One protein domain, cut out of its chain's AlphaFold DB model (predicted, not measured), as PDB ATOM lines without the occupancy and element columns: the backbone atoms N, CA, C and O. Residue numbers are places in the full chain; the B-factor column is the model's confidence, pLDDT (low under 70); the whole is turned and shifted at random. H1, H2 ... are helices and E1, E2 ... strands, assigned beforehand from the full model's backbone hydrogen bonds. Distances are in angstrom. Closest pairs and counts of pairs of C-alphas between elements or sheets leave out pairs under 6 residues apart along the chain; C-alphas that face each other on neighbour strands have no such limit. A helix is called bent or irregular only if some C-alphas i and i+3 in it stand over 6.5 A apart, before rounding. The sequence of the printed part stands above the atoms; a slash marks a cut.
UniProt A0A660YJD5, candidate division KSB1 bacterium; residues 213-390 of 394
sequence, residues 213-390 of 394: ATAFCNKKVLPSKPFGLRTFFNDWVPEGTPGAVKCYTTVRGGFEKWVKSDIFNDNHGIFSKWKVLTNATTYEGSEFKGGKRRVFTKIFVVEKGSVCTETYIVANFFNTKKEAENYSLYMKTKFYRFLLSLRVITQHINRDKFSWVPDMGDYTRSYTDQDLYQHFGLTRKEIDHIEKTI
ATOM      1  N   ALA A 213      -0.251  -4.096 -79.357       97.25
ATOM      2  CA  ALA A 213      -1.623  -3.610 -79.378       97.25
ATOM      3  C   ALA A 213      -1.712  -2.221 -80.026       97.25
ATOM      4  O   ALA A 213      -0.997  -1.297 -79.649       97.25
ATOM      5  N   THR A 214      -2.638  -2.066 -80.970       95.94
ATOM      6  CA  THR A 214      -2.895  -0.800 -81.681       95.94
ATOM      7  C   THR A 214      -4.159  -0.086 -81.196       95.94
ATOM      8  O   THR A 214      -4.335   1.107 -81.444       95.94
ATOM      9  N   ALA A 215      -5.033  -0.793 -80.481       97.44
ATOM     10  CA  ALA A 215      -6.267  -0.277 -79.907       97.44
ATOM     11  C   ALA A 215      -6.536  -0.916 -78.538       97.44
ATOM     12  O   ALA A 215      -6.019  -1.989 -78.223       97.44
ATOM     13  N   PHE A 216      -7.359  -0.251 -77.722       98.12
ATOM     14  CA  PHE A 216      -7.642  -0.658 -76.345       98.12
ATOM     15  C   PHE A 216      -9.134  -0.571 -76.021       98.12
ATOM     16  O   PHE A 216      -9.841   0.339 -76.469       98.12
ATOM     17  N   CYS A 217      -9.608  -1.496 -75.185       97.94
ATOM     18  CA  CYS A 217     -11.019  -1.643 -74.836       97.94
ATOM     19  C   CYS A 217     -11.613  -0.391 -74.178       97.94
ATOM     20  O   CYS A 217     -12.804  -0.134 -74.335       97.94
ATOM     21  N   ASN A 218     -10.819   0.441 -73.491       96.69
ATOM     22  CA  ASN A 218     -11.314   1.699 -72.909       96.69
ATOM     23  C   ASN A 218     -11.937   2.656 -73.941       96.69
ATOM     24  O   ASN A 218     -12.730   3.512 -73.561       96.69
ATOM     25  N   LYS A 219     -11.599   2.533 -75.231       96.88
ATOM     26  CA  LYS A 219     -12.211   3.325 -76.309       96.88
ATOM     27  C   LYS A 219     -13.590   2.811 -76.730       96.88
ATOM     28  O   LYS A 219     -14.338   3.563 -77.346       96.88
ATOM     29  N   LYS A 220     -13.923   1.557 -76.411       96.44
ATOM     30  CA  LYS A 220     -15.214   0.915 -76.714       96.44
ATOM     31  C   LYS A 220     -16.150   0.891 -75.510       96.44
ATOM     32  O   LYS A 220     -17.360   1.030 -75.668       96.44
ATOM     33  N   VAL A 221     -15.583   0.750 -74.313       97.38
ATOM     34  CA  VAL A 221     -16.320   0.775 -73.049       97.38
ATOM     35  C   VAL A 221     -16.994   2.138 -72.880       97.38
ATOM     36  O   VAL A 221     -16.335   3.182 -72.936       97.38
ATOM     37  N   LEU A 222     -18.306   2.141 -72.643       96.31
ATOM     38  CA  LEU A 222     -19.038   3.387 -72.432       96.31
ATOM     39  C   LEU A 222     -18.752   3.995 -71.046       96.31
ATOM     40  O   LEU A 222     -18.424   3.271 -70.099       96.31
ATOM     41  N   PRO A 223     -18.875   5.329 -70.899       92.75
ATOM     42  CA  PRO A 223     -18.887   5.989 -69.596       92.75
ATOM     43  C   PRO A 223     -19.985   5.456 -68.660       92.75
ATOM     44  O   PRO A 223     -20.896   4.734 -69.071       92.75
ATOM     45  N   SER A 224     -19.921   5.846 -67.383       88.12
ATOM     46  CA  SER A 224     -21.010   5.572 -66.441       88.12
ATOM     47  C   SER A 224     -22.319   6.216 -66.910       88.12
ATOM     48  O   SER A 224     -22.306   7.253 -67.570       88.12
ATOM     49  N   LYS A 225     -23.451   5.607 -66.531       91.81
ATOM     50  CA  LYS A 225     -24.807   6.002 -66.960       91.81
ATOM     51  C   LYS A 225     -24.989   5.931 -68.488       91.81
ATOM     52  O   LYS A 225     -25.417   6.918 -69.084       91.81
ATOM     53  N   PRO A 226     -24.734   4.773 -69.124       94.12
ATOM     54  CA  PRO A 226     -24.771   4.638 -70.586       94.12
ATOM     55  C   PRO A 226     -26.124   5.015 -71.218       94.12
ATOM     56  O   PRO A 226     -26.152   5.370 -72.388       94.12
ATOM     57  N   PHE A 227     -27.217   4.966 -70.444       96.62
ATOM     58  CA  PHE A 227     -28.567   5.372 -70.860       96.62
ATOM     59  C   PHE A 227     -29.187   6.460 -69.959       96.62
ATOM     60  O   PHE A 227     -30.399   6.650 -69.945       96.62
ATOM     61  N   GLY A 228     -28.382   7.141 -69.133       95.19
ATOM     62  CA  GLY A 228     -28.851   8.165 -68.181       95.19
ATOM     63  C   GLY A 228     -29.458   7.649 -66.867       95.19
ATOM     64  O   GLY A 228     -29.678   8.439 -65.950       95.19
ATOM     65  N   LEU A 229     -29.672   6.339 -66.719       93.75
ATOM     66  CA  LEU A 229     -30.342   5.749 -65.552       93.75
ATOM     67  C   LEU A 229     -29.375   5.502 -64.375       93.75
ATOM     68  O   LEU A 229     -28.341   4.847 -64.527       93.75
ATOM     69  N   ARG A 230     -29.719   6.008 -63.182       92.06
ATOM     70  CA  ARG A 230     -28.891   5.953 -61.957       92.06
ATOM     71  C   ARG A 230     -29.054   4.652 -61.159       92.06
ATOM     72  O   ARG A 230     -30.000   3.901 -61.365       92.06
ATOM     73  N   THR A 231     -28.159   4.407 -60.197       87.44
ATOM     74  CA  THR A 231     -28.196   3.246 -59.288       87.44
ATOM     75  C   THR A 231     -29.389   3.290 -58.349       87.44
ATOM     76  O   THR A 231     -29.808   2.254 -57.852       87.44
ATOM     77  N   PHE A 232     -29.938   4.474 -58.098       88.50
ATOM     78  CA  PHE A 232     -31.121   4.687 -57.267       88.50
ATOM     79  C   PHE A 232     -32.404   4.871 -58.092       88.50
ATOM     80  O   PHE A 232     -33.418   5.288 -57.545       88.50
ATOM     81  N   PHE A 233     -32.371   4.587 -59.398       90.44
ATOM     82  CA  PHE A 233     -33.546   4.713 -60.257       90.44
ATOM     83  C   PHE A 233     -34.688   3.783 -59.797       90.44
ATOM     84  O   PHE A 233     -34.469   2.596 -59.521       90.44
ATOM     85  N   ASN A 234     -35.902   4.331 -59.715       90.94
ATOM     86  CA  ASN A 234     -37.083   3.669 -59.154       90.94
ATOM     87  C   ASN A 234     -38.374   3.804 -59.990       90.94
ATOM     88  O   ASN A 234     -39.357   3.159 -59.624       90.94
ATOM     89  N   ASP A 235     -38.367   4.523 -61.119       92.94
ATOM     90  CA  ASP A 235     -39.540   4.714 -61.992       92.94
ATOM     91  C   ASP A 235     -39.746   3.525 -62.953       92.94
ATOM     92  O   ASP A 235     -39.619   3.623 -64.176       92.94
ATOM     93  N   TRP A 236     -40.019   2.356 -62.377       94.44
ATOM     94  CA  TRP A 236     -40.233   1.104 -63.104       94.44
ATOM     95  C   TRP A 236     -41.693   0.940 -63.548       94.44
ATOM     96  O   TRP A 236     -42.611   1.316 -62.820       94.44
ATOM     97  N   VAL A 237     -41.921   0.309 -64.703       94.75
ATOM     98  CA  VAL A 237     -43.258  -0.095 -65.180       94.75
ATOM     99  C   VAL A 237     -43.384  -1.624 -65.258       94.75
ATOM    100  O   VAL A 237     -42.360  -2.305 -65.357       94.75
ATOM    101  N   PRO A 238     -44.605  -2.193 -65.211       94.00
ATOM    102  CA  PRO A 238     -44.813  -3.627 -65.408       94.00
ATOM    103  C   PRO A 238     -44.363  -4.110 -66.793       94.00
ATOM    104  O   PRO A 238     -44.480  -3.380 -67.785       94.00
ATOM    105  N   GLU A 239     -43.914  -5.364 -66.871       92.88
ATOM    106  CA  GLU A 239     -43.718  -6.061 -68.146       92.88
ATOM    107  C   GLU A 239     -45.020  -6.054 -68.965       92.88
ATOM    108  O   GLU A 239     -46.116  -6.160 -68.416       92.88
ATOM    109  N   GLY A 240     -44.909  -5.880 -70.283       91.62
ATOM    110  CA  GLY A 240     -46.065  -5.802 -71.183       91.62
ATOM    111  C   GLY A 240     -46.730  -4.424 -71.271       91.62
ATOM    112  O   GLY A 240     -47.601  -4.234 -72.117       91.62
ATOM    113  N   THR A 241     -46.300  -3.438 -70.471       95.38
ATOM    114  CA  THR A 241     -46.726  -2.041 -70.655       95.38
ATOM    115  C   THR A 241     -46.408  -1.589 -72.093       95.38
ATOM    116  O   THR A 241     -45.256  -1.719 -72.517       95.38
ATOM    117  N   PRO A 242     -47.380  -1.052 -72.861       93.62
ATOM    118  CA  PRO A 242     -47.143  -0.624 -74.238       93.62
ATOM    119  C   PRO A 242     -45.984   0.373 -74.353       93.62
ATOM    120  O   PRO A 242     -45.944   1.380 -73.649       93.62
ATOM    121  N   GLY A 243     -45.026   0.078 -75.236       90.44
ATOM    122  CA  GLY A 243     -43.836   0.911 -75.450       90.44
ATOM    123  C   GLY A 243     -42.755   0.794 -74.369       90.44
ATOM    124  O   GLY A 243     -41.761   1.518 -74.433       90.44
ATOM    125  N   ALA A 244     -42.915  -0.100 -73.389       95.62
ATOM    126  CA  ALA A 244     -41.899  -0.315 -72.372       95.62
ATOM    127  C   ALA A 244     -40.690  -1.089 -72.910       95.62
ATOM    128  O   ALA A 244     -40.798  -2.012 -73.718       95.62
ATOM    129  N   VAL A 245     -39.521  -0.710 -72.412       96.69
ATOM    130  CA  VAL A 245     -38.210  -1.197 -72.818       96.69
ATOM    131  C   VAL A 245     -37.580  -1.974 -71.673       96.69
ATOM    132  O   VAL A 245     -37.579  -1.524 -70.525       96.69
ATOM    133  N   LYS A 246     -37.002  -3.135 -71.992       96.69
ATOM    134  CA  LYS A 246     -36.271  -3.962 -71.028       96.69
ATOM    135  C   LYS A 246     -35.008  -3.240 -70.543       96.69
ATOM    136  O   LYS A 246     -34.190  -2.780 -71.342       96.69
ATOM    137  N   CYS A 247     -34.835  -3.183 -69.230       95.88
ATOM    138  CA  CYS A 247     -33.729  -2.552 -68.528       95.88
ATOM    139  C   CYS A 247     -33.030  -3.557 -67.602       95.88
ATOM    140  O   CYS A 247     -33.641  -4.108 -66.686       95.88
ATOM    141  N   TYR A 248     -31.728  -3.754 -67.807       94.56
ATOM    142  CA  TYR A 248     -30.887  -4.561 -66.927       94.56
ATOM    143  C   TYR A 248     -30.397  -3.734 -65.737       94.56
ATOM    144  O   TYR A 248     -29.814  -2.659 -65.908       94.56
ATOM    145  N   THR A 249     -30.592  -4.244 -64.520       91.44
ATOM    146  CA  THR A 249     -30.224  -3.536 -63.286       91.44
ATOM    147  C   THR A 249     -29.820  -4.488 -62.157       91.44
ATOM    148  O   THR A 249     -30.227  -5.643 -62.136       91.44
ATOM    149  N   THR A 250     -29.014  -4.015 -61.199       85.25
ATOM    150  CA  THR A 250     -28.785  -4.725 -59.921       85.25
ATOM    151  C   THR A 250     -29.576  -4.123 -58.756       85.25
ATOM    152  O   THR A 250     -29.341  -4.479 -57.602       85.25
ATOM    153  N   VAL A 251     -30.470  -3.167 -59.023       76.88
ATOM    154  CA  VAL A 251     -31.334  -2.550 -58.003       76.88
ATOM    155  C   VAL A 251     -32.265  -3.607 -57.404       76.88
ATOM    156  O   VAL A 251     -32.737  -4.490 -58.119       76.88
ATOM    157  N   ARG A 252     -32.536  -3.525 -56.088       68.31
ATOM    158  CA  ARG A 252     -33.386  -4.486 -55.354       68.31
ATOM    159  C   ARG A 252     -34.642  -4.862 -56.161       68.31
ATOM    160  O   ARG A 252     -35.350  -3.991 -56.679       68.31
ATOM    161  N   GLY A 253     -34.910  -6.166 -56.240       59.91
ATOM    162  CA  GLY A 253     -36.134  -6.714 -56.830       59.91
ATOM    163  C   GLY A 253     -36.066  -7.141 -58.301       59.91
ATOM    164  O   GLY A 253     -37.120  -7.411 -58.857       59.91
ATOM    165  N   GLY A 254     -34.895  -7.218 -58.946       63.66
ATOM    166  CA  GLY A 254     -34.794  -7.922 -60.235       63.66
ATOM    167  C   GLY A 254     -33.565  -7.582 -61.075       63.66
ATOM    168  O   GLY A 254     -33.115  -6.442 -61.079       63.66
ATOM    169  N   PHE A 255     -33.054  -8.587 -61.793       81.81
ATOM    170  CA  PHE A 255     -32.002  -8.461 -62.816       81.81
ATOM    171  C   PHE A 255     -32.513  -7.763 -64.089       81.81
ATOM    172  O   PHE A 255     -31.761  -7.052 -64.756       81.81
ATOM    173  N   GLU A 256     -33.802  -7.938 -64.384       91.88
ATOM    174  CA  GLU A 256     -34.526  -7.331 -65.500       91.88
ATOM    175  C   GLU A 256     -35.739  -6.578 -64.949       91.88
ATOM    176  O   GLU A 256     -36.455  -7.081 -64.081       91.88
ATOM    177  N   LYS A 257     -35.932  -5.351 -65.428       93.69
ATOM    178  CA  LYS A 257     -37.097  -4.498 -65.170       93.69
ATOM    179  C   LYS A 257     -37.493  -3.786 -66.461       93.69
ATOM    180  O   LYS A 257     -36.778  -3.884 -67.455       93.69
ATOM    181  N   TRP A 258     -38.592  -3.038 -66.454       95.38
ATOM    182  CA  TRP A 258     -39.058  -2.296 -67.625       95.38
ATOM    183  C   TRP A 258     -39.165  -0.805 -67.321       95.38
ATOM    184  O   TRP A 258     -39.519  -0.405 -66.211       95.38
ATOM    185  N   VAL A 259     -38.830   0.012 -68.315       95.44
ATOM    186  CA  VAL A 259     -38.902   1.480 -68.272       95.44
ATOM    187  C   VAL A 259     -39.643   1.992 -69.499       95.44
ATOM    188  O   VAL A 259     -39.625   1.343 -70.543       95.44
ATOM    189  N   LYS A 260     -40.291   3.152 -69.402       95.00
ATOM    190  CA  LYS A 260     -40.865   3.807 -70.584       95.00
ATOM    191  C   LYS A 260     -39.751   4.320 -71.506       95.00
ATOM    192  O   LYS A 260     -38.651   4.635 -71.048       95.00
ATOM    193  N   SER A 261     -40.033   4.381 -72.804       91.00
ATOM    194  CA  SER A 261     -39.064   4.768 -73.837       91.00
ATOM    195  C   SER A 261     -38.630   6.237 -73.796       91.00
ATOM    196  O   SER A 261     -37.587   6.567 -74.346       91.00
ATOM    197  N   ASP A 262     -39.381   7.100 -73.113       92.38
ATOM    198  CA  ASP A 262     -39.102   8.527 -72.911       92.38
ATOM    199  C   ASP A 262     -38.197   8.824 -71.696       92.38
ATOM    200  O   ASP A 262     -37.732   9.951 -71.536       92.38
ATOM    201  N   ILE A 263     -37.913   7.826 -70.849       94.00
ATOM    202  CA  ILE A 263     -37.158   8.002 -69.593       94.00
ATOM    203  C   ILE A 263     -35.639   7.848 -69.769       94.00
ATOM    204  O   ILE A 263     -34.860   8.318 -68.935       94.00
ATOM    205  N   PHE A 264     -35.182   7.194 -70.837       95.62
ATOM    206  CA  PHE A 264     -33.758   6.977 -71.097       95.62
ATOM    207  C   PHE A 264     -33.286   7.716 -72.350       95.62
ATOM    208  O   PHE A 264     -34.079   8.101 -73.203       95.62
ATOM    209  N   ASN A 265     -31.970   7.887 -72.483       94.69
ATOM    210  CA  ASN A 265     -31.353   8.418 -73.701       94.69
ATOM    211  C   ASN A 265     -30.459   7.370 -74.369       94.69
ATOM    212  O   ASN A 265     -29.898   6.515 -73.690       94.69
ATOM    213  N   ASP A 266     -30.296   7.465 -75.688       96.38
ATOM    214  CA  ASP A 266     -29.342   6.665 -76.463       96.38
ATOM    215  C   ASP A 266     -28.288   7.566 -77.117       96.38
ATOM    216  O   ASP A 266     -28.041   7.514 -78.320       96.38
ATOM    217  N   ASN A 267     -27.643   8.414 -76.314       95.56
ATOM    218  CA  ASN A 267     -26.631   9.364 -76.801       95.56
ATOM    219  C   ASN A 267     -25.429   8.679 -77.479       95.56
ATOM    220  O   ASN A 267     -24.649   9.329 -78.172       95.56
ATOM    221  N   HIS A 268     -25.265   7.370 -77.272       94.81
ATOM    222  CA  HIS A 268     -24.214   6.559 -77.878       94.81
ATOM    223  C   HIS A 268     -24.666   5.800 -79.140       94.81
ATOM    224  O   HIS A 268     -23.823   5.186 -79.794       94.81
ATOM    225  N   GLY A 269     -25.957   5.829 -79.499       96.62
ATOM    226  CA  GLY A 269     -26.491   5.166 -80.695       96.62
ATOM    227  C   GLY A 269     -26.378   3.638 -80.657       96.62
ATOM    228  O   GLY A 269     -26.048   3.005 -81.666       96.62
ATOM    229  N   ILE A 270     -26.564   3.031 -79.483       97.44
ATOM    230  CA  ILE A 270     -26.384   1.591 -79.255       97.44
ATOM    231  C   ILE A 270     -27.680   0.866 -78.896       97.44
ATOM    232  O   ILE A 270     -27.648  -0.346 -78.667       97.44
ATOM    233  N   PHE A 271     -28.824   1.552 -78.844       97.56
ATOM    234  CA  PHE A 271     -30.102   0.940 -78.483       97.56
ATOM    235  C   PHE A 271     -30.413  -0.274 -79.369       97.56
ATOM    236  O   PHE A 271     -30.673  -1.361 -78.852       97.56
ATOM    237  N   SER A 272     -30.235  -0.143 -80.686       97.56
ATOM    238  CA  SER A 272     -30.468  -1.187 -81.697       97.56
ATOM    239  C   SER A 272     -29.385  -2.276 -81.782       97.56
ATOM    240  O   SER A 272     -29.490  -3.176 -82.618       97.56
ATOM    241  N   LYS A 273     -28.364  -2.237 -80.917       98.50
ATOM    242  CA  LYS A 273     -27.216  -3.158 -80.928       98.50
ATOM    243  C   LYS A 273     -27.270  -4.182 -79.798       98.50
ATOM    244  O   LYS A 273     -27.812  -3.910 -78.723       98.50
ATOM    245  N   TRP A 274     -26.649  -5.338 -80.024       98.62
ATOM    246  CA  TRP A 274     -26.303  -6.285 -78.962       98.62
ATOM    247  C   TRP A 274     -25.231  -5.666 -78.071       98.62
ATOM    248  O   TRP A 274     -24.348  -4.970 -78.570       98.62
ATOM    249  N   LYS A 275     -25.292  -5.898 -76.760       98.38
ATOM    250  CA  LYS A 275     -24.360  -5.279 -75.803       98.38
ATOM    251  C   LYS A 275     -23.754  -6.351 -74.912       98.38
ATOM    252  O   LYS A 275     -24.431  -7.310 -74.545       98.38
ATOM    253  N   VAL A 276     -22.489  -6.183 -74.545       98.25
ATOM    254  CA  VAL A 276     -21.824  -7.032 -73.551       98.25
ATOM    255  C   VAL A 276     -21.703  -6.242 -72.261       98.25
ATOM    256  O   VAL A 276     -21.054  -5.195 -72.231       98.25
ATOM    257  N   LEU A 277     -22.357  -6.725 -71.207       96.38
ATOM    258  CA  LEU A 277     -22.423  -6.061 -69.912       96.38
ATOM    259  C   LEU A 277     -21.571  -6.780 -68.867       96.38
ATOM    260  O   LEU A 277     -21.452  -8.009 -68.851       96.38
ATOM    261  N   THR A 278     -21.023  -6.000 -67.939       93.25
ATOM    262  CA  THR A 278     -20.395  -6.503 -66.713       93.25
ATOM    263  C   THR A 278     -20.685  -5.574 -65.536       93.25
ATOM    264  O   THR A 278     -21.056  -4.418 -65.728       93.25
ATOM    265  N   ASN A 279     -20.564  -6.068 -64.306       88.44
ATOM    266  CA  ASN A 279     -20.801  -5.263 -63.108       88.44
ATOM    267  C   ASN A 279     -19.769  -4.125 -62.995       88.44
ATOM    268  O   ASN A 279     -18.596  -4.303 -63.320       88.44
ATOM    269  N   ALA A 280     -20.188  -2.982 -62.444       83.12
ATOM    270  CA  ALA A 280     -19.296  -1.851 -62.160       83.12
ATOM    271  C   ALA A 280     -18.385  -2.047 -60.926       83.12
ATOM    272  O   ALA A 280     -17.629  -1.149 -60.544       83.12
ATOM    273  N   THR A 281     -18.449  -3.219 -60.291       79.56
ATOM    274  CA  THR A 281     -17.645  -3.590 -59.124       79.56
ATOM    275  C   THR A 281     -16.995  -4.957 -59.304       79.56
ATOM    276  O   THR A 281     -17.553  -5.855 -59.946       79.56
ATOM    277  N   THR A 282     -15.804  -5.120 -58.730       71.12
ATOM    278  CA  THR A 282     -15.120  -6.413 -58.640       71.12
ATOM    279  C   THR A 282     -15.832  -7.373 -57.696       71.12
ATOM    280  O   THR A 282     -16.593  -6.962 -56.821       71.12
ATOM    281  N   TYR A 283     -15.547  -8.667 -57.858       64.00
ATOM    282  CA  TYR A 283     -16.022  -9.702 -56.936       64.00
ATOM    283  C   TYR A 283     -15.319  -9.622 -55.579       64.00
ATOM    284  O   TYR A 283     -15.936  -9.739 -54.525       64.00
ATOM    285  N   GLU A 284     -14.004  -9.437 -55.611       58.00
ATOM    286  CA  GLU A 284     -13.194  -9.292 -54.408       58.00
ATOM    287  C   GLU A 284     -13.268  -7.836 -53.946       58.00
ATOM    288  O   GLU A 284     -13.274  -6.924 -54.774       58.00
ATOM    289  N   GLY A 285     -13.381  -7.619 -52.634       52.91
ATOM    290  CA  GLY A 285     -13.429  -6.290 -52.030       52.91
ATOM    291  C   GLY A 285     -12.172  -5.451 -52.308       52.91
ATOM    292  O   GLY A 285     -11.350  -5.751 -53.165       52.91
ATOM    293  N   SER A 286     -11.983  -4.365 -51.559       47.62
ATOM    294  CA  SER A 286     -10.884  -3.405 -51.779       47.62
ATOM    295  C   SER A 286      -9.498  -3.967 -51.446       47.62
ATOM    296  O   SER A 286      -8.502  -3.284 -51.653       47.62
ATOM    297  N   GLU A 287      -9.436  -5.192 -50.927       51.75
ATOM    298  CA  GLU A 287      -8.230  -5.845 -50.434       51.75
ATOM    299  C   GLU A 287      -8.164  -7.259 -51.000       51.75
ATOM    300  O   GLU A 287      -8.889  -8.162 -50.579       51.75
ATOM    301  N   PHE A 288      -7.296  -7.443 -51.989       53.78
ATOM    302  CA  PHE A 288      -6.926  -8.766 -52.457       53.78
ATOM    303  C   PHE A 288      -6.120  -9.469 -51.362       53.78
ATOM    304  O   PHE A 288      -5.007  -9.055 -51.052       53.78
ATOM    305  N   LYS A 289      -6.680 -10.527 -50.772       52.72
ATOM    306  CA  LYS A 289      -6.084 -11.262 -49.643       52.72
ATOM    307  C   LYS A 289      -5.105 -12.368 -50.077       52.72
ATOM    308  O   LYS A 289      -4.884 -13.316 -49.333       52.72
ATOM    309  N   GLY A 290      -4.542 -12.260 -51.282       56.56
ATOM    310  CA  GLY A 290      -3.697 -13.287 -51.897       56.56
ATOM    311  C   GLY A 290      -4.480 -14.389 -52.628       56.56
ATOM    312  O   GLY A 290      -5.710 -14.456 -52.582       56.56
ATOM    313  N   GLY A 291      -3.755 -15.261 -53.336       64.19
ATOM    314  CA  GLY A 291      -4.315 -16.390 -54.090       64.19
ATOM    315  C   GLY A 291      -4.619 -16.075 -55.557       64.19
ATOM    316  O   GLY A 291      -3.898 -15.325 -56.201       64.19
ATOM    317  N   LYS A 292      -5.670 -16.685 -56.120       74.69
ATOM    318  CA  LYS A 292      -6.158 -16.365 -57.474       74.69
ATOM    319  C   LYS A 292      -7.260 -15.315 -57.394       74.69
ATOM    320  O   LYS A 292      -8.223 -15.499 -56.651       74.69
ATOM    321  N   ARG A 293      -7.173 -14.285 -58.230       78.31
ATOM    322  CA  ARG A 293      -8.103 -13.159 -58.294       78.31
ATOM    323  C   ARG A 293      -9.320 -13.450 -59.167       78.31
ATOM    324  O   ARG A 293      -9.187 -13.870 -60.322       78.31
ATOM    325  N   ARG A 294     -10.518 -13.154 -58.654       81.75
ATOM    326  CA  ARG A 294     -11.751 -13.029 -59.452       81.75
ATOM    327  C   ARG A 294     -12.031 -11.557 -59.762       81.75
ATOM    328  O   ARG A 294     -12.501 -10.805 -58.915       81.75
ATOM    329  N   VAL A 295     -11.734 -11.150 -60.996       82.56
ATOM    330  CA  VAL A 295     -11.836  -9.743 -61.432       82.56
ATOM    331  C   VAL A 295     -13.287  -9.332 -61.667       82.56
ATOM    332  O   VAL A 295     -13.761  -8.380 -61.055       82.56
ATOM    333  N   PHE A 296     -14.013 -10.080 -62.499       83.56
ATOM    334  CA  PHE A 296     -15.425  -9.832 -62.774       83.56
ATOM    335  C   PHE A 296     -16.337 -10.736 -61.952       83.56
ATOM    336  O   PHE A 296     -16.064 -11.925 -61.763       83.56
ATOM    337  N   THR A 297     -17.473 -10.178 -61.539       76.12
ATOM    338  CA  THR A 297     -18.556 -10.943 -60.916       76.12
ATOM    339  C   THR A 297     -19.390 -11.671 -61.968       76.12
ATOM    340  O   THR A 297     -19.564 -12.887 -61.866       76.12
ATOM    341  N   LYS A 298     -19.852 -10.945 -62.997       86.06
ATOM    342  CA  LYS A 298     -20.684 -11.453 -64.098       86.06
ATOM    343  C   LYS A 298     -20.285 -10.787 -65.419       86.06
ATOM    344  O   LYS A 298     -19.970  -9.597 -65.437       86.06
ATOM    345  N   ILE A 299     -20.318 -11.552 -66.506       93.12
ATOM    346  CA  ILE A 299     -20.208 -11.076 -67.892       93.12
ATOM    347  C   ILE A 299     -21.369 -11.712 -68.647       93.12
ATOM    348  O   ILE A 299     -21.558 -12.926 -68.553       93.12
ATOM    349  N   PHE A 300     -22.173 -10.918 -69.346       94.88
ATOM    350  CA  PHE A 300     -23.333 -11.432 -70.067       94.88
ATOM    351  C   PHE A 300     -23.671 -10.568 -71.276       94.88
ATOM    352  O   PHE A 300     -23.403  -9.367 -71.302       94.88
ATOM    353  N   VAL A 301     -24.249 -11.208 -72.289       97.69
ATOM    354  CA  VAL A 301     -24.724 -10.555 -73.508       97.69
ATOM    355  C   VAL A 301     -26.196 -10.214 -73.329       97.69
ATOM    356  O   VAL A 301     -26.959 -11.039 -72.831       97.69
ATOM    357  N   VAL A 302     -26.584  -9.014 -73.746       97.12
ATOM    358  CA  VAL A 302     -27.975  -8.559 -73.744       97.12
ATOM    359  C   VAL A 302     -28.437  -8.190 -75.146       97.12
ATOM    360  O   VAL A 302     -27.640  -7.782 -75.999       97.12
ATOM    361  N   GLU A 303     -29.734  -8.360 -75.378       96.38
ATOM    362  CA  GLU A 303     -30.363  -8.188 -76.685       96.38
ATOM    363  C   GLU A 303     -30.447  -6.728 -77.148       96.38
ATOM    364  O   GLU A 303     -30.404  -5.782 -76.355       96.38
ATOM    365  N   LYS A 304     -30.574  -6.535 -78.464       97.12
ATOM    366  CA  LYS A 304     -30.926  -5.234 -79.047       97.12
ATOM    367  C   LYS A 304     -32.292  -4.764 -78.538       97.12
ATOM    368  O   LYS A 304     -33.151  -5.577 -78.227       97.12
ATOM    369  N   GLY A 305     -32.498  -3.452 -78.477       96.81
ATOM    370  CA  GLY A 305     -33.722  -2.864 -77.930       96.81
ATOM    371  C   GLY A 305     -33.802  -2.904 -76.401       96.81
ATOM    372  O   GLY A 305     -34.873  -2.686 -75.848       96.81
ATOM    373  N   SER A 306     -32.688  -3.179 -75.714       97.12
ATOM    374  CA  SER A 306     -32.583  -3.134 -74.252       97.12
ATOM    375  C   SER A 306     -31.599  -2.065 -73.770       97.12
ATOM    376  O   SER A 306     -30.677  -1.671 -74.500       97.12
ATOM    377  N   VAL A 307     -31.784  -1.629 -72.522       97.06
ATOM    378  CA  VAL A 307     -30.963  -0.625 -71.823       97.06
ATOM    379  C   VAL A 307     -30.449  -1.161 -70.482       97.06
ATOM    380  O   VAL A 307     -30.810  -2.258 -70.060       97.06
ATOM    381  N   CYS A 308     -29.599  -0.409 -69.784       95.44
ATOM    382  CA  CYS A 308     -29.147  -0.763 -68.437       95.44
ATOM    383  C   CYS A 308     -28.933   0.468 -67.550       95.44
ATOM    384  O   CYS A 308     -28.686   1.572 -68.042       95.44
ATOM    385  N   THR A 309     -28.998   0.273 -66.233       93.94
ATOM    386  CA  THR A 309     -28.650   1.315 -65.256       93.94
ATOM    387  C   THR A 309     -27.136   1.444 -65.075       93.94
ATOM    388  O   THR A 309     -26.359   0.595 -65.518       93.94
ATOM    389  N   GLU A 310     -26.692   2.499 -64.383       91.62
ATOM    390  CA  GLU A 310     -25.272   2.734 -64.073       91.62
ATOM    391  C   GLU A 310     -24.629   1.651 -63.179       91.62
ATOM    392  O   GLU A 310     -23.426   1.701 -62.936       91.62
ATOM    393  N   THR A 311     -25.395   0.657 -62.706       88.88
ATOM    394  CA  THR A 311     -24.851  -0.511 -61.992       88.88
ATOM    395  C   THR A 311     -24.048  -1.440 -62.907       88.88
ATOM    396  O   THR A 311     -23.228  -2.230 -62.427       88.88
ATOM    397  N   TYR A 312     -24.275  -1.353 -64.221       92.88
ATOM    398  CA  TYR A 312     -23.559  -2.106 -65.242       92.88
ATOM    399  C   TYR A 312     -22.657  -1.211 -66.092       92.88
ATOM    400  O   TYR A 312     -22.940  -0.042 -66.348       92.88
ATOM    401  N   ILE A 313     -21.572  -1.812 -66.569       94.88
ATOM    402  CA  ILE A 313     -20.680  -1.276 -67.588       94.88
ATOM    403  C   ILE A 313     -21.076  -1.910 -68.920       94.88
ATOM    404  O   ILE A 313     -21.078  -3.136 -69.036       94.88
ATOM    405  N   VAL A 314     -21.343  -1.083 -69.932       97.44
ATOM    406  CA  VAL A 314     -21.380  -1.535 -71.331       97.44
ATOM    407  C   VAL A 314     -19.936  -1.669 -71.799       97.44
ATOM    408  O   VAL A 314     -19.273  -0.668 -72.072       97.44
ATOM    409  N   ALA A 315     -19.428  -2.901 -71.830       97.56
ATOM    410  CA  ALA A 315     -18.032  -3.173 -72.147       97.56
ATOM    411  C   ALA A 315     -17.741  -3.047 -73.650       97.56
ATOM    412  O   ALA A 315     -16.665  -2.589 -74.022       97.56
ATOM    413  N   ASN A 316     -18.695  -3.453 -74.495       98.19
ATOM    414  CA  ASN A 316     -18.698  -3.240 -75.945       98.19
ATOM    415  C   ASN A 316     -20.106  -3.518 -76.517       98.19
ATOM    416  O   ASN A 316     -20.988  -4.007 -75.798       98.19
ATOM    417  N   PHE A 317     -20.328  -3.215 -77.796       98.12
ATOM    418  CA  PHE A 317     -21.605  -3.387 -78.491       98.12
ATOM    419  C   PHE A 317     -21.414  -3.745 -79.971       98.12
ATOM    420  O   PHE A 317     -20.486  -3.273 -80.623       98.12
ATOM    421  N   PHE A 318     -22.319  -4.563 -80.513       98.44
ATOM    422  CA  PHE A 318     -22.165  -5.206 -81.820       98.44
ATOM    423  C   PHE A 318     -23.479  -5.290 -82.598       98.44
ATOM    424  O   PHE A 318     -24.571  -5.267 -82.024       98.44
ATOM    425  N   ASN A 319     -23.371  -5.417 -83.920       98.00
ATOM    426  CA  ASN A 319     -24.535  -5.573 -84.791       98.00
ATOM    427  C   ASN A 319     -25.096  -6.999 -84.724       98.00
ATOM    428  O   ASN A 319     -26.311  -7.186 -84.818       98.00
ATOM    429  N   THR A 320     -24.239  -8.002 -84.512       98.19
ATOM    430  CA  THR A 320     -24.657  -9.404 -84.427       98.19
ATOM    431  C   THR A 320     -24.532  -9.965 -83.012       98.19
ATOM    432  O   THR A 320     -23.661  -9.578 -82.228       98.19
ATOM    433  N   LYS A 321     -25.394 -10.937 -82.689       98.31
ATOM    434  CA  LYS A 321     -25.315 -11.691 -81.431       98.31
ATOM    435  C   LYS A 321     -23.984 -12.436 -81.316       98.31
ATOM    436  O   LYS A 321     -23.380 -12.447 -80.250       98.31
ATOM    437  N   LYS A 322     -23.523 -13.017 -82.429       98.38
ATOM    438  CA  LYS A 322     -22.310 -13.834 -82.482       98.38
ATOM    439  C   LYS A 322     -21.062 -13.037 -82.102       98.38
ATOM    440  O   LYS A 322     -20.262 -13.523 -81.311       98.38
ATOM    441  N   GLU A 323     -20.923 -11.808 -82.596       98.56
ATOM    442  CA  GLU A 323     -19.810 -10.930 -82.212       98.56
ATOM    443  C   GLU A 323     -19.851 -10.567 -80.724       98.56
ATOM    444  O   GLU A 323     -18.828 -10.617 -80.044       98.56
ATOM    445  N   ALA A 324     -21.041 -10.270 -80.187       98.56
ATOM    446  CA  ALA A 324     -21.204  -9.993 -78.762       98.56
ATOM    447  C   ALA A 324     -20.861 -11.214 -77.888       98.56
ATOM    448  O   ALA A 324     -20.210 -11.076 -76.852       98.56
ATOM    449  N   GLU A 325     -21.247 -12.418 -78.313       98.44
ATOM    450  CA  GLU A 325     -20.876 -13.674 -77.655       98.44
ATOM    451  C   GLU A 325     -19.363 -13.923 -77.721       98.44
ATOM    452  O   GLU A 325     -18.749 -14.234 -76.701       98.44
ATOM    453  N   ASN A 326     -18.732 -13.710 -78.876       98.56
ATOM    454  CA  ASN A 326     -17.286 -13.858 -79.037       98.56
ATOM    455  C   ASN A 326     -16.501 -12.831 -78.198       98.56
ATOM    456  O   ASN A 326     -15.499 -13.189 -77.577       98.56
ATOM    457  N   TYR A 327     -16.967 -11.582 -78.107       98.50
ATOM    458  CA  TYR A 327     -16.382 -10.581 -77.208       98.50
ATOM    459  C   TYR A 327     -16.565 -10.959 -75.733       98.50
ATOM    460  O   TYR A 327     -15.647 -10.811 -74.930       98.50
ATOM    461  N   SER A 328     -17.730 -11.498 -75.364       97.75
ATOM    462  CA  SER A 328     -17.974 -12.029 -74.018       97.75
ATOM    463  C   SER A 328     -16.993 -13.160 -73.672       97.75
ATOM    464  O   SER A 328     -16.430 -13.168 -72.577       97.75
ATOM    465  N   LEU A 329     -16.707 -14.067 -74.615       97.25
ATOM    466  CA  LEU A 329     -15.675 -15.097 -74.453       97.25
ATOM    467  C   LEU A 329     -14.277 -14.486 -74.299       97.25
ATOM    468  O   LEU A 329     -13.548 -14.876 -73.388       97.25
ATOM    469  N   TYR A 330     -13.934 -13.470 -75.098       97.94
ATOM    470  CA  TYR A 330     -12.682 -12.727 -74.948       97.94
ATOM    471  C   TYR A 330     -12.537 -12.120 -73.540       97.94
ATOM    472  O   TYR A 330     -11.508 -12.313 -72.891       97.94
ATOM    473  N   MET A 331     -13.587 -11.487 -73.004       97.25
ATOM    474  CA  MET A 331     -13.597 -10.953 -71.634       97.25
ATOM    475  C   MET A 331     -13.417 -12.028 -70.548       97.25
ATOM    476  O   MET A 331     -12.939 -11.720 -69.452       97.25
ATOM    477  N   LYS A 332     -13.822 -13.278 -70.814       95.75
ATOM    478  CA  LYS A 332     -13.696 -14.401 -69.870       95.75
ATOM    479  C   LYS A 332     -12.281 -14.983 -69.806       95.75
ATOM    480  O   LYS A 332     -11.939 -15.588 -68.782       95.75
ATOM    481  N   THR A 333     -11.452 -14.760 -70.825       97.19
ATOM    482  CA  THR A 333     -10.046 -15.203 -70.842       97.19
ATOM    483  C   THR A 333      -9.291 -14.713 -69.604       97.19
ATOM    484  O   THR A 333      -9.589 -13.655 -69.028       97.19
ATOM    485  N   LYS A 334      -8.328 -15.504 -69.132       96.38
ATOM    486  CA  LYS A 334      -7.444 -15.092 -68.039       96.38
ATOM    487  C   LYS A 334      -6.545 -13.948 -68.475       96.38
ATOM    488  O   LYS A 334      -6.342 -13.044 -67.673       96.38
ATOM    489  N   PHE A 335      -6.110 -13.924 -69.733       97.81
ATOM    490  CA  PHE A 335      -5.357 -12.826 -70.333       97.81
ATOM    491  C   PHE A 335      -6.068 -11.473 -70.171       97.81
ATOM    492  O   PHE A 335      -5.505 -10.546 -69.583       97.81
ATOM    493  N   TYR A 336      -7.327 -11.362 -70.619       97.44
ATOM    494  CA  TYR A 336      -8.108 -10.123 -70.509       97.44
ATOM    495  C   TYR A 336      -8.199  -9.660 -69.056       97.44
ATOM    496  O   TYR A 336      -7.940  -8.503 -68.711       97.44
ATOM    497  N   ARG A 337      -8.581 -10.591 -68.178       94.88
ATOM    498  CA  ARG A 337      -8.828 -10.297 -66.767       94.88
ATOM    499  C   ARG A 337      -7.537  -9.978 -66.030       94.88
ATOM    500  O   ARG A 337      -7.559  -9.106 -65.169       94.88
ATOM    501  N   PHE A 338      -6.423 -10.608 -66.390       95.06
ATOM    502  CA  PHE A 338      -5.101 -10.285 -65.873       95.06
ATOM    503  C   PHE A 338      -4.745  -8.830 -66.155       95.06
ATOM    504  O   PHE A 338      -4.512  -8.084 -65.206       95.06
ATOM    505  N   LEU A 339      -4.805  -8.397 -67.415       96.12
ATOM    506  CA  LEU A 339      -4.469  -7.022 -67.795       96.12
ATOM    507  C   LEU A 339      -5.385  -5.994 -67.134       96.12
ATOM    508  O   LEU A 339      -4.911  -4.985 -66.611       96.12
ATOM    509  N   LEU A 340      -6.689  -6.278 -67.081       93.56
ATOM    510  CA  LEU A 340      -7.632  -5.432 -66.358       93.56
ATOM    511  C   LEU A 340      -7.268  -5.342 -64.869       93.56
ATOM    512  O   LEU A 340      -7.292  -4.259 -64.282       93.56
ATOM    513  N   SER A 341      -6.892  -6.465 -64.253       89.50
ATOM    514  CA  SER A 341      -6.561  -6.520 -62.830       89.50
ATOM    515  C   SER A 341      -5.381  -5.626 -62.445       89.50
ATOM    516  O   SER A 341      -5.370  -5.111 -61.327       89.50
ATOM    517  N   LEU A 342      -4.452  -5.362 -63.373       89.75
ATOM    518  CA  LEU A 342      -3.303  -4.481 -63.140       89.75
ATOM    519  C   LEU A 342      -3.719  -3.025 -62.870       89.75
ATOM    520  O   LEU A 342      -3.007  -2.304 -62.177       89.75
ATOM    521  N   ARG A 343      -4.887  -2.589 -63.369       87.25
ATOM    522  CA  ARG A 343      -5.437  -1.239 -63.121       87.25
ATOM    523  C   ARG A 343      -6.503  -1.200 -62.036       87.25
ATOM    524  O   ARG A 343      -6.854  -0.124 -61.537       87.25
ATOM    525  N   VAL A 344      -7.077  -2.348 -61.697       82.38
ATOM    526  CA  VAL A 344      -8.156  -2.453 -60.716       82.38
ATOM    527  C   VAL A 344      -7.540  -2.676 -59.339       82.38
ATOM    528  O   VAL A 344      -7.258  -3.802 -58.951       82.38
ATOM    529  N   ILE A 345      -7.306  -1.595 -58.598       73.00
ATOM    530  CA  ILE A 345      -6.766  -1.648 -57.221       73.00
ATOM    531  C   ILE A 345      -7.872  -1.476 -56.182       73.00
ATOM    532  O   ILE A 345      -7.798  -2.020 -55.089       73.00
ATOM    533  N   THR A 346      -8.926  -0.747 -56.540       69.56
ATOM    534  CA  THR A 346     -10.140  -0.561 -55.739       69.56
ATOM    535  C   THR A 346     -11.284  -1.394 -56.304       69.56
ATOM    536  O   THR A 346     -11.218  -1.829 -57.451       69.56
ATOM    537  N   GLN A 347     -12.373  -1.527 -55.544       73.00
ATOM    538  CA  GLN A 347     -13.552  -2.293 -55.967       73.00
ATOM    539  C   GLN A 347     -14.205  -1.763 -57.249       73.00
ATOM    540  O   GLN A 347     -14.750  -2.529 -58.034       73.00
ATOM    541  N   HIS A 348     -14.176  -0.446 -57.457       80.94
ATOM    542  CA  HIS A 348     -14.855   0.184 -58.583       80.94
ATOM    543  C   HIS A 348     -14.092  -0.001 -59.897       80.94
ATOM    544  O   HIS A 348     -12.910   0.340 -60.003       80.94
ATOM    545  N   ILE A 349     -14.813  -0.481 -60.910       87.06
ATOM    546  CA  ILE A 349     -14.354  -0.582 -62.291       87.06
ATOM    547  C   ILE A 349     -15.013   0.555 -63.079       87.06
ATOM    548  O   ILE A 349     -16.218   0.772 -63.001       87.06
ATOM    549  N   ASN A 350     -14.213   1.294 -63.839       88.62
ATOM    550  CA  ASN A 350     -14.681   2.310 -64.778       88.62
ATOM    551  C   ASN A 350     -13.973   2.122 -66.127       88.62
ATOM    552  O   ASN A 350     -13.065   1.297 -66.247       88.62
ATOM    553  N   ARG A 351     -14.373   2.905 -67.133       93.00
ATOM    554  CA  ARG A 351     -13.793   2.875 -68.485       93.00
ATOM    555  C   ARG A 351     -12.261   2.930 -68.489       93.00
ATOM    556  O   ARG A 351     -11.624   2.174 -69.218       93.00
ATOM    557  N   ASP A 352     -11.659   3.754 -67.637       90.69
ATOM    558  CA  ASP A 352     -10.206   3.960 -67.613       90.69
ATOM    559  C   ASP A 352      -9.438   2.735 -67.096       90.69
ATOM    560  O   ASP A 352      -8.231   2.604 -67.314       90.69
ATOM    561  N   LYS A 353     -10.110   1.796 -66.421       91.19
ATOM    562  CA  LYS A 353      -9.481   0.533 -66.010       91.19
ATOM    563  C   LYS A 353      -9.160  -0.370 -67.201       91.19
ATOM    564  O   LYS A 353      -8.224  -1.155 -67.117       91.19
ATOM    565  N   PHE A 354      -9.845  -0.194 -68.327       95.12
ATOM    566  CA  PHE A 354      -9.651  -0.989 -69.541       95.12
ATOM    567  C   PHE A 354      -8.526  -0.468 -70.451       95.12
ATOM    568  O   PHE A 354      -8.316  -1.017 -71.527       95.12
ATOM    569  N   SER A 355      -7.790   0.577 -70.050       94.50
ATOM    570  CA  SER A 355      -6.779   1.241 -70.896       94.50
ATOM    571  C   SER A 355      -5.565   0.380 -71.255       94.50
ATOM    572  O   SER A 355      -4.796   0.768 -72.123       94.50
ATOM    573  N   TRP A 356      -5.379  -0.763 -70.591       96.12
ATOM    574  CA  TRP A 356      -4.299  -1.720 -70.873       96.12
ATOM    575  C   TRP A 356      -4.803  -3.039 -71.451       96.12
ATOM    576  O   TRP A 356      -4.019  -3.965 -71.635       96.12
ATOM    577  N   VAL A 357      -6.106  -3.145 -71.714       97.94
ATOM    578  CA  VAL A 357      -6.702  -4.339 -72.308       97.94
ATOM    579  C   VAL A 357      -6.828  -4.107 -73.816       97.94
ATOM    580  O   VAL A 357      -7.534  -3.170 -74.199       97.94
ATOM    581  N   PRO A 358      -6.139  -4.888 -74.666       98.25
ATOM    582  CA  PRO A 358      -6.197  -4.728 -76.115       98.25
ATOM    583  C   PRO A 358      -7.613  -4.881 -76.666       98.25
ATOM    584  O   PRO A 358      -8.353  -5.774 -76.268       98.25
ATOM    585  N   ASP A 359      -7.974  -4.035 -77.622       98.00
ATOM    586  CA  ASP A 359      -9.125  -4.285 -78.486       98.00
ATOM    587  C   ASP A 359      -8.637  -5.093 -79.694       98.00
ATOM    588  O   ASP A 359      -7.788  -4.625 -80.451       98.00
ATOM    589  N   MET A 360      -9.152  -6.315 -79.854       97.12
ATOM    590  CA  MET A 360      -8.741  -7.217 -80.937       97.12
ATOM    591  C   MET A 360      -9.351  -6.819 -82.289       97.12
ATOM    592  O   MET A 360      -8.940  -7.352 -83.318       97.12
ATOM    593  N   GLY A 361     -10.323  -5.898 -82.302       95.06
ATOM    594  CA  GLY A 361     -10.904  -5.300 -83.507       95.06
ATOM    595  C   GLY A 361     -11.882  -6.198 -84.272       95.06
ATOM    596  O   GLY A 361     -12.952  -5.733 -84.653       95.06
ATOM    597  N   ASP A 362     -11.552  -7.477 -84.462       96.00
ATOM    598  CA  ASP A 362     -12.400  -8.472 -85.126       96.00
ATOM    599  C   ASP A 362     -12.940  -9.494 -84.126       96.00
ATOM    600  O   ASP A 362     -12.179 -10.296 -83.582       96.00
ATOM    601  N   TYR A 363     -14.260  -9.486 -83.931       97.88
ATOM    602  CA  TYR A 363     -14.983 -10.431 -83.080       97.88
ATOM    603  C   TYR A 363     -15.937 -11.332 -83.875       97.88
ATOM    604  O   TYR A 363     -16.797 -11.988 -83.289       97.88
ATOM    605  N   THR A 364     -15.780 -11.434 -85.199       97.38
ATOM    606  CA  THR A 364     -16.474 -12.461 -86.000       97.38
ATOM    607  C   THR A 364     -16.024 -13.875 -85.609       97.38
ATOM    608  O   THR A 364     -16.808 -14.827 -85.661       97.38
ATOM    609  N   ARG A 365     -14.797 -13.991 -85.083       94.94
ATOM    610  CA  ARG A 365     -14.226 -15.177 -84.427       94.94
ATOM    611  C   ARG A 365     -14.079 -15.003 -82.912       94.94
ATOM    612  O   ARG A 365     -14.052 -13.890 -82.392       94.94
ATOM    613  N   SER A 366     -13.952 -16.122 -82.205       96.31
ATOM    614  CA  SER A 366     -13.630 -16.170 -80.774       96.31
ATOM    615  C   SER A 366     -12.120 -16.184 -80.538       96.31
ATOM    616  O   SER A 366     -11.378 -16.693 -81.374       96.31
ATOM    617  N   TYR A 367     -11.690 -15.720 -79.363       97.62
ATOM    618  CA  TYR A 367     -10.301 -15.810 -78.903       97.62
ATOM    619  C   TYR A 367     -10.201 -16.653 -77.634       97.62
ATOM    620  O   TYR A 367     -10.979 -16.460 -76.697       97.62
ATOM    621  N   THR A 368      -9.219 -17.547 -77.592       97.62
ATOM    622  CA  THR A 368      -8.838 -18.314 -76.401       97.62
ATOM    623  C   THR A 368      -7.629 -17.684 -75.707       97.62
ATOM    624  O   THR A 368      -6.912 -16.871 -76.289       97.62
ATOM    625  N   ASP A 369      -7.367 -18.081 -74.458       98.25
ATOM    626  CA  ASP A 369      -6.133 -17.699 -73.758       98.25
ATOM    627  C   ASP A 369      -4.880 -18.097 -74.563       98.25
ATOM    628  O   ASP A 369      -3.953 -17.302 -74.683       98.25
ATOM    629  N   GLN A 370      -4.883 -19.276 -75.198       98.19
ATOM    630  CA  GLN A 370      -3.749 -19.756 -75.990       98.19
ATOM    631  C   GLN A 370      -3.485 -18.883 -77.225       98.19
ATOM    632  O   GLN A 370      -2.329 -18.538 -77.483       98.19
ATOM    633  N   ASP A 371      -4.540 -18.476 -77.941       98.12
ATOM    634  CA  ASP A 371      -4.418 -17.570 -79.092       98.12
ATOM    635  C   ASP A 371      -3.768 -16.246 -78.671       98.12
ATOM    636  O   ASP A 371      -2.876 -15.728 -79.344       98.12
ATOM    637  N   LEU A 372      -4.190 -15.708 -77.521       98.50
ATOM    638  CA  LEU A 372      -3.709 -14.433 -76.989       98.50
ATOM    639  C   LEU A 372      -2.260 -14.539 -76.503       98.50
ATOM    640  O   LEU A 372      -1.438 -13.680 -76.823       98.50
ATOM    641  N   TYR A 373      -1.912 -15.606 -75.782       98.62
ATOM    642  CA  TYR A 373      -0.542 -15.844 -75.328       98.62
ATOM    643  C   TYR A 373       0.431 -15.951 -76.506       98.62
ATOM    644  O   TYR A 373       1.499 -15.330 -76.476       98.62
ATOM    645  N   GLN A 374       0.043 -16.670 -77.563       98.44
ATOM    646  CA  GLN A 374       0.833 -16.779 -78.786       98.44
ATOM    647  C   GLN A 374       0.937 -15.430 -79.507       98.44
ATOM    648  O   GLN A 374       2.044 -14.993 -79.826       98.44
ATOM    649  N   HIS A 375      -0.188 -14.740 -79.714       98.00
ATOM    650  CA  HIS A 375      -0.228 -13.448 -80.400       98.00
ATOM    651  C   HIS A 375       0.699 -12.418 -79.734       98.00
ATOM    652  O   HIS A 375       1.525 -11.777 -80.396       98.00
ATOM    653  N   PHE A 376       0.650 -12.312 -78.403       98.44
ATOM    654  CA  PHE A 376       1.482 -11.376 -77.649       98.44
ATOM    655  C   PHE A 376       2.904 -11.885 -77.369       98.44
ATOM    656  O   PHE A 376       3.761 -11.096 -76.980       98.44
ATOM    657  N   GLY A 377       3.233 -13.136 -77.705       98.25
ATOM    658  CA  GLY A 377       4.582 -13.692 -77.536       98.25
ATOM    659  C   GLY A 377       4.963 -13.875 -76.066       98.25
ATOM    660  O   GLY A 377       6.073 -13.518 -75.647       98.25
ATOM    661  N   LEU A 378       4.022 -14.377 -75.265       98.56
ATOM    662  CA  LEU A 378       4.268 -14.665 -73.858       98.56
ATOM    663  C   LEU A 378       5.084 -15.953 -73.709       98.56
ATOM    664  O   LEU A 378       4.842 -16.964 -74.364       98.56
ATOM    665  N   THR A 379       6.073 -15.903 -72.828       98.50
ATOM    666  CA  THR A 379       6.906 -17.043 -72.440       98.50
ATOM    667  C   THR A 379       6.146 -17.964 -71.495       98.50
ATOM    668  O   THR A 379       5.182 -17.557 -70.843       98.50
ATOM    669  N   ARG A 380       6.634 -19.198 -71.325       98.19
ATOM    670  CA  ARG A 380       6.012 -20.152 -70.399       98.19
ATOM    671  C   ARG A 380       5.912 -19.615 -68.965       98.19
ATOM    672  O   ARG A 380       4.865 -19.748 -68.347       98.19
ATOM    673  N   LYS A 381       6.957 -18.933 -68.478       97.94
ATOM    674  CA  LYS A 381       6.983 -18.308 -67.144       97.94
ATOM    675  C   LYS A 381       5.896 -17.241 -66.978       97.94
ATOM    676  O   LYS A 381       5.263 -17.173 -65.930       97.94
ATOM    677  N   GLU A 382       5.685 -16.415 -67.998       98.19
ATOM    678  CA  GLU A 382       4.655 -15.369 -67.999       98.19
ATOM    679  C   GLU A 382       3.244 -15.964 -68.077       98.19
ATOM    680  O   GLU A 382       2.358 -15.533 -67.343       98.19
ATOM    681  N   ILE A 383       3.049 -16.995 -68.904       98.31
ATOM    682  CA  ILE A 383       1.783 -17.735 -68.993       98.31
ATOM    683  C   ILE A 383       1.453 -18.365 -67.638       98.31
ATOM    684  O   ILE A 383       0.385 -18.115 -67.084       98.31
ATOM    685  N   ASP A 384       2.388 -19.114 -67.051       96.88
ATOM    686  CA  ASP A 384       2.194 -19.751 -65.745       96.88
ATOM    687  C   ASP A 384       1.891 -18.725 -64.648       96.88
ATOM    688  O   ASP A 384       1.120 -19.005 -63.729       96.88
ATOM    689  N   HIS A 385       2.467 -17.524 -64.744       95.12
ATOM    690  CA  HIS A 385       2.160 -16.424 -63.843       95.12
ATOM    691  C   HIS A 385       0.699 -15.955 -63.989       95.12
ATOM    692  O   HIS A 385      -0.010 -15.882 -62.987       95.12
ATOM    693  N   ILE A 386       0.202 -15.724 -65.210       95.38
ATOM    694  CA  ILE A 386      -1.213 -15.371 -65.448       95.38
ATOM    695  C   ILE A 386      -2.149 -16.469 -64.911       95.38
ATOM    696  O   ILE A 386      -3.106 -16.185 -64.183       95.38
ATOM    697  N   GLU A 387      -1.841 -17.731 -65.213       94.81
ATOM    698  CA  GLU A 387      -2.634 -18.903 -64.825       94.81
ATOM    699  C   GLU A 387      -2.718 -19.109 -63.303       94.81
ATOM    700  O   GLU A 387      -3.730 -19.607 -62.778       94.81
ATOM    701  N   LYS A 388      -1.653 -18.728 -62.586       91.25
ATOM    702  CA  LYS A 388      -1.569 -18.759 -61.119       91.25
ATOM    703  C   LYS A 388      -2.218 -17.550 -60.452       91.25
ATOM    704  O   LYS A 388      -2.621 -17.685 -59.302       91.25
ATOM    705  N   THR A 389      -2.364 -16.431 -61.158       87.94
ATOM    706  CA  THR A 389      -2.896 -15.177 -60.604       87.94
ATOM    707  C   THR A 389      -4.399 -15.019 -60.827       87.94
ATOM    708  O   THR A 389      -5.071 -14.403 -60.006       87.94
ATOM    709  N   ILE A 390      -4.977 -15.587 -61.891       90.69
ATOM    710  CA  ILE A 390      -6.391 -15.377 -62.247       90.69
ATOM    711  C   ILE A 390      -7.225 -16.655 -62.081       90.69
ATOM    712  O   ILE A 390      -6.871 -17.727 -62.577       90.69
TER     713      ILE A 390
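Overview. This is residues 213 to 390 of the 394 residues of a protein of candidate division KSB1 bacterium (UniProt A0A660YJD5). A small three-stranded sheet, E4 E3 E5, with H1 packed along one face, makes the middle of an elongated domain; the hairpin E1 and E2 forms one end, and H4 and H5 lie at the other, packed with H3 on different parts of H2. A long loop, residues 261 to 273, joins the hairpin to E3, while a single residue joins H1 to H2, and residues 307 to 308, in the link between E4 and E5, pair in parallel with residues 247 to 248 of E1. The printed part has 178 residues, with five named strands followed along the chain by five named helices; both sheets, E4 E3 E5 and E1 E2, are antiparallel. The class is mixed, helices and strands, with under half of the residues in named elements. The whole is compact, with a radius of gyration of the C-alphas of 17.1 A, and spans 57 by 37 by 22 A.

Along the chain. E3 is residues 274 to 279, 16.8 A long, between E4, residues 299 to 302, and E5, residues 312 to 318, 16.9 A. H1, residues 321 to 332, measures 16.6 A and begins at C-alpha 321 (-25.315, -11.691, -81.431). E1 is residues 244 to 248, beginning at C-alpha 244 (-41.899, -0.315, -72.372), and E2 is residues 256 to 260. H2 is residues 334 to 343, 14.8 A; H3, residues 351 to 356, is irregular, with C-alphas 353 and 356 7.5 A apart. H4 is residues 369 to 376, and H5, residues 380 to 389, ends at C-alpha 389 (-2.896, -15.177, -60.604).

Arrangement. E3 pairs with E5 through N 276 and O 316, 2.9 A, and with E4, its hairpin partner, through N 277 and O 300, 2.8 A. H1 is on this sheet, making two layers, a helix on one face of a sheet; it lies over E3 at a height over the sheet of 7.9 A and runs along the strands, at 13 degrees to E3 on the local plane. In the hairpin E1 and E2, N 247 and O 257 are 2.7 A apart. H2 is the hub and touches H3 at a steep tilt of 65 degrees, opposite ways, the closest C-alphas being those of Arg 343 and Lys 353, 5.3 A. H2 touches H4 at a steep tilt of 63 degrees, closest at Phe 335 and Asp 369, C-alphas 6.0 A apart. H2 touches H5, closest at the C-alphas of Phe 338 and Ile 386, 6.4 A, and they are only just about perpendicular at 71 degrees. H1 and H2 are close but not clearly touching, the closest C-alphas, of Met 331 and Arg 337, being 6.8 A apart. In H1, H4 and H5 every O i to N i+4 pair is within hydrogen-bond range; H2 has 5 of 6, and H3 has 0 of 2 but 2 of 3 O i to N i+3 pairs.

Size, cuts and confidence. The two C-alphas farthest apart, of Pro 242 and Lys 381, are 57.4 A apart. The printed part has no cut. The links E2 to E3, E3 to E4 and H3 to H4 are long. The mean pLDDT of the printed part is 91.2; residues 252 to 254, 283 to 291 and 346 are under 70.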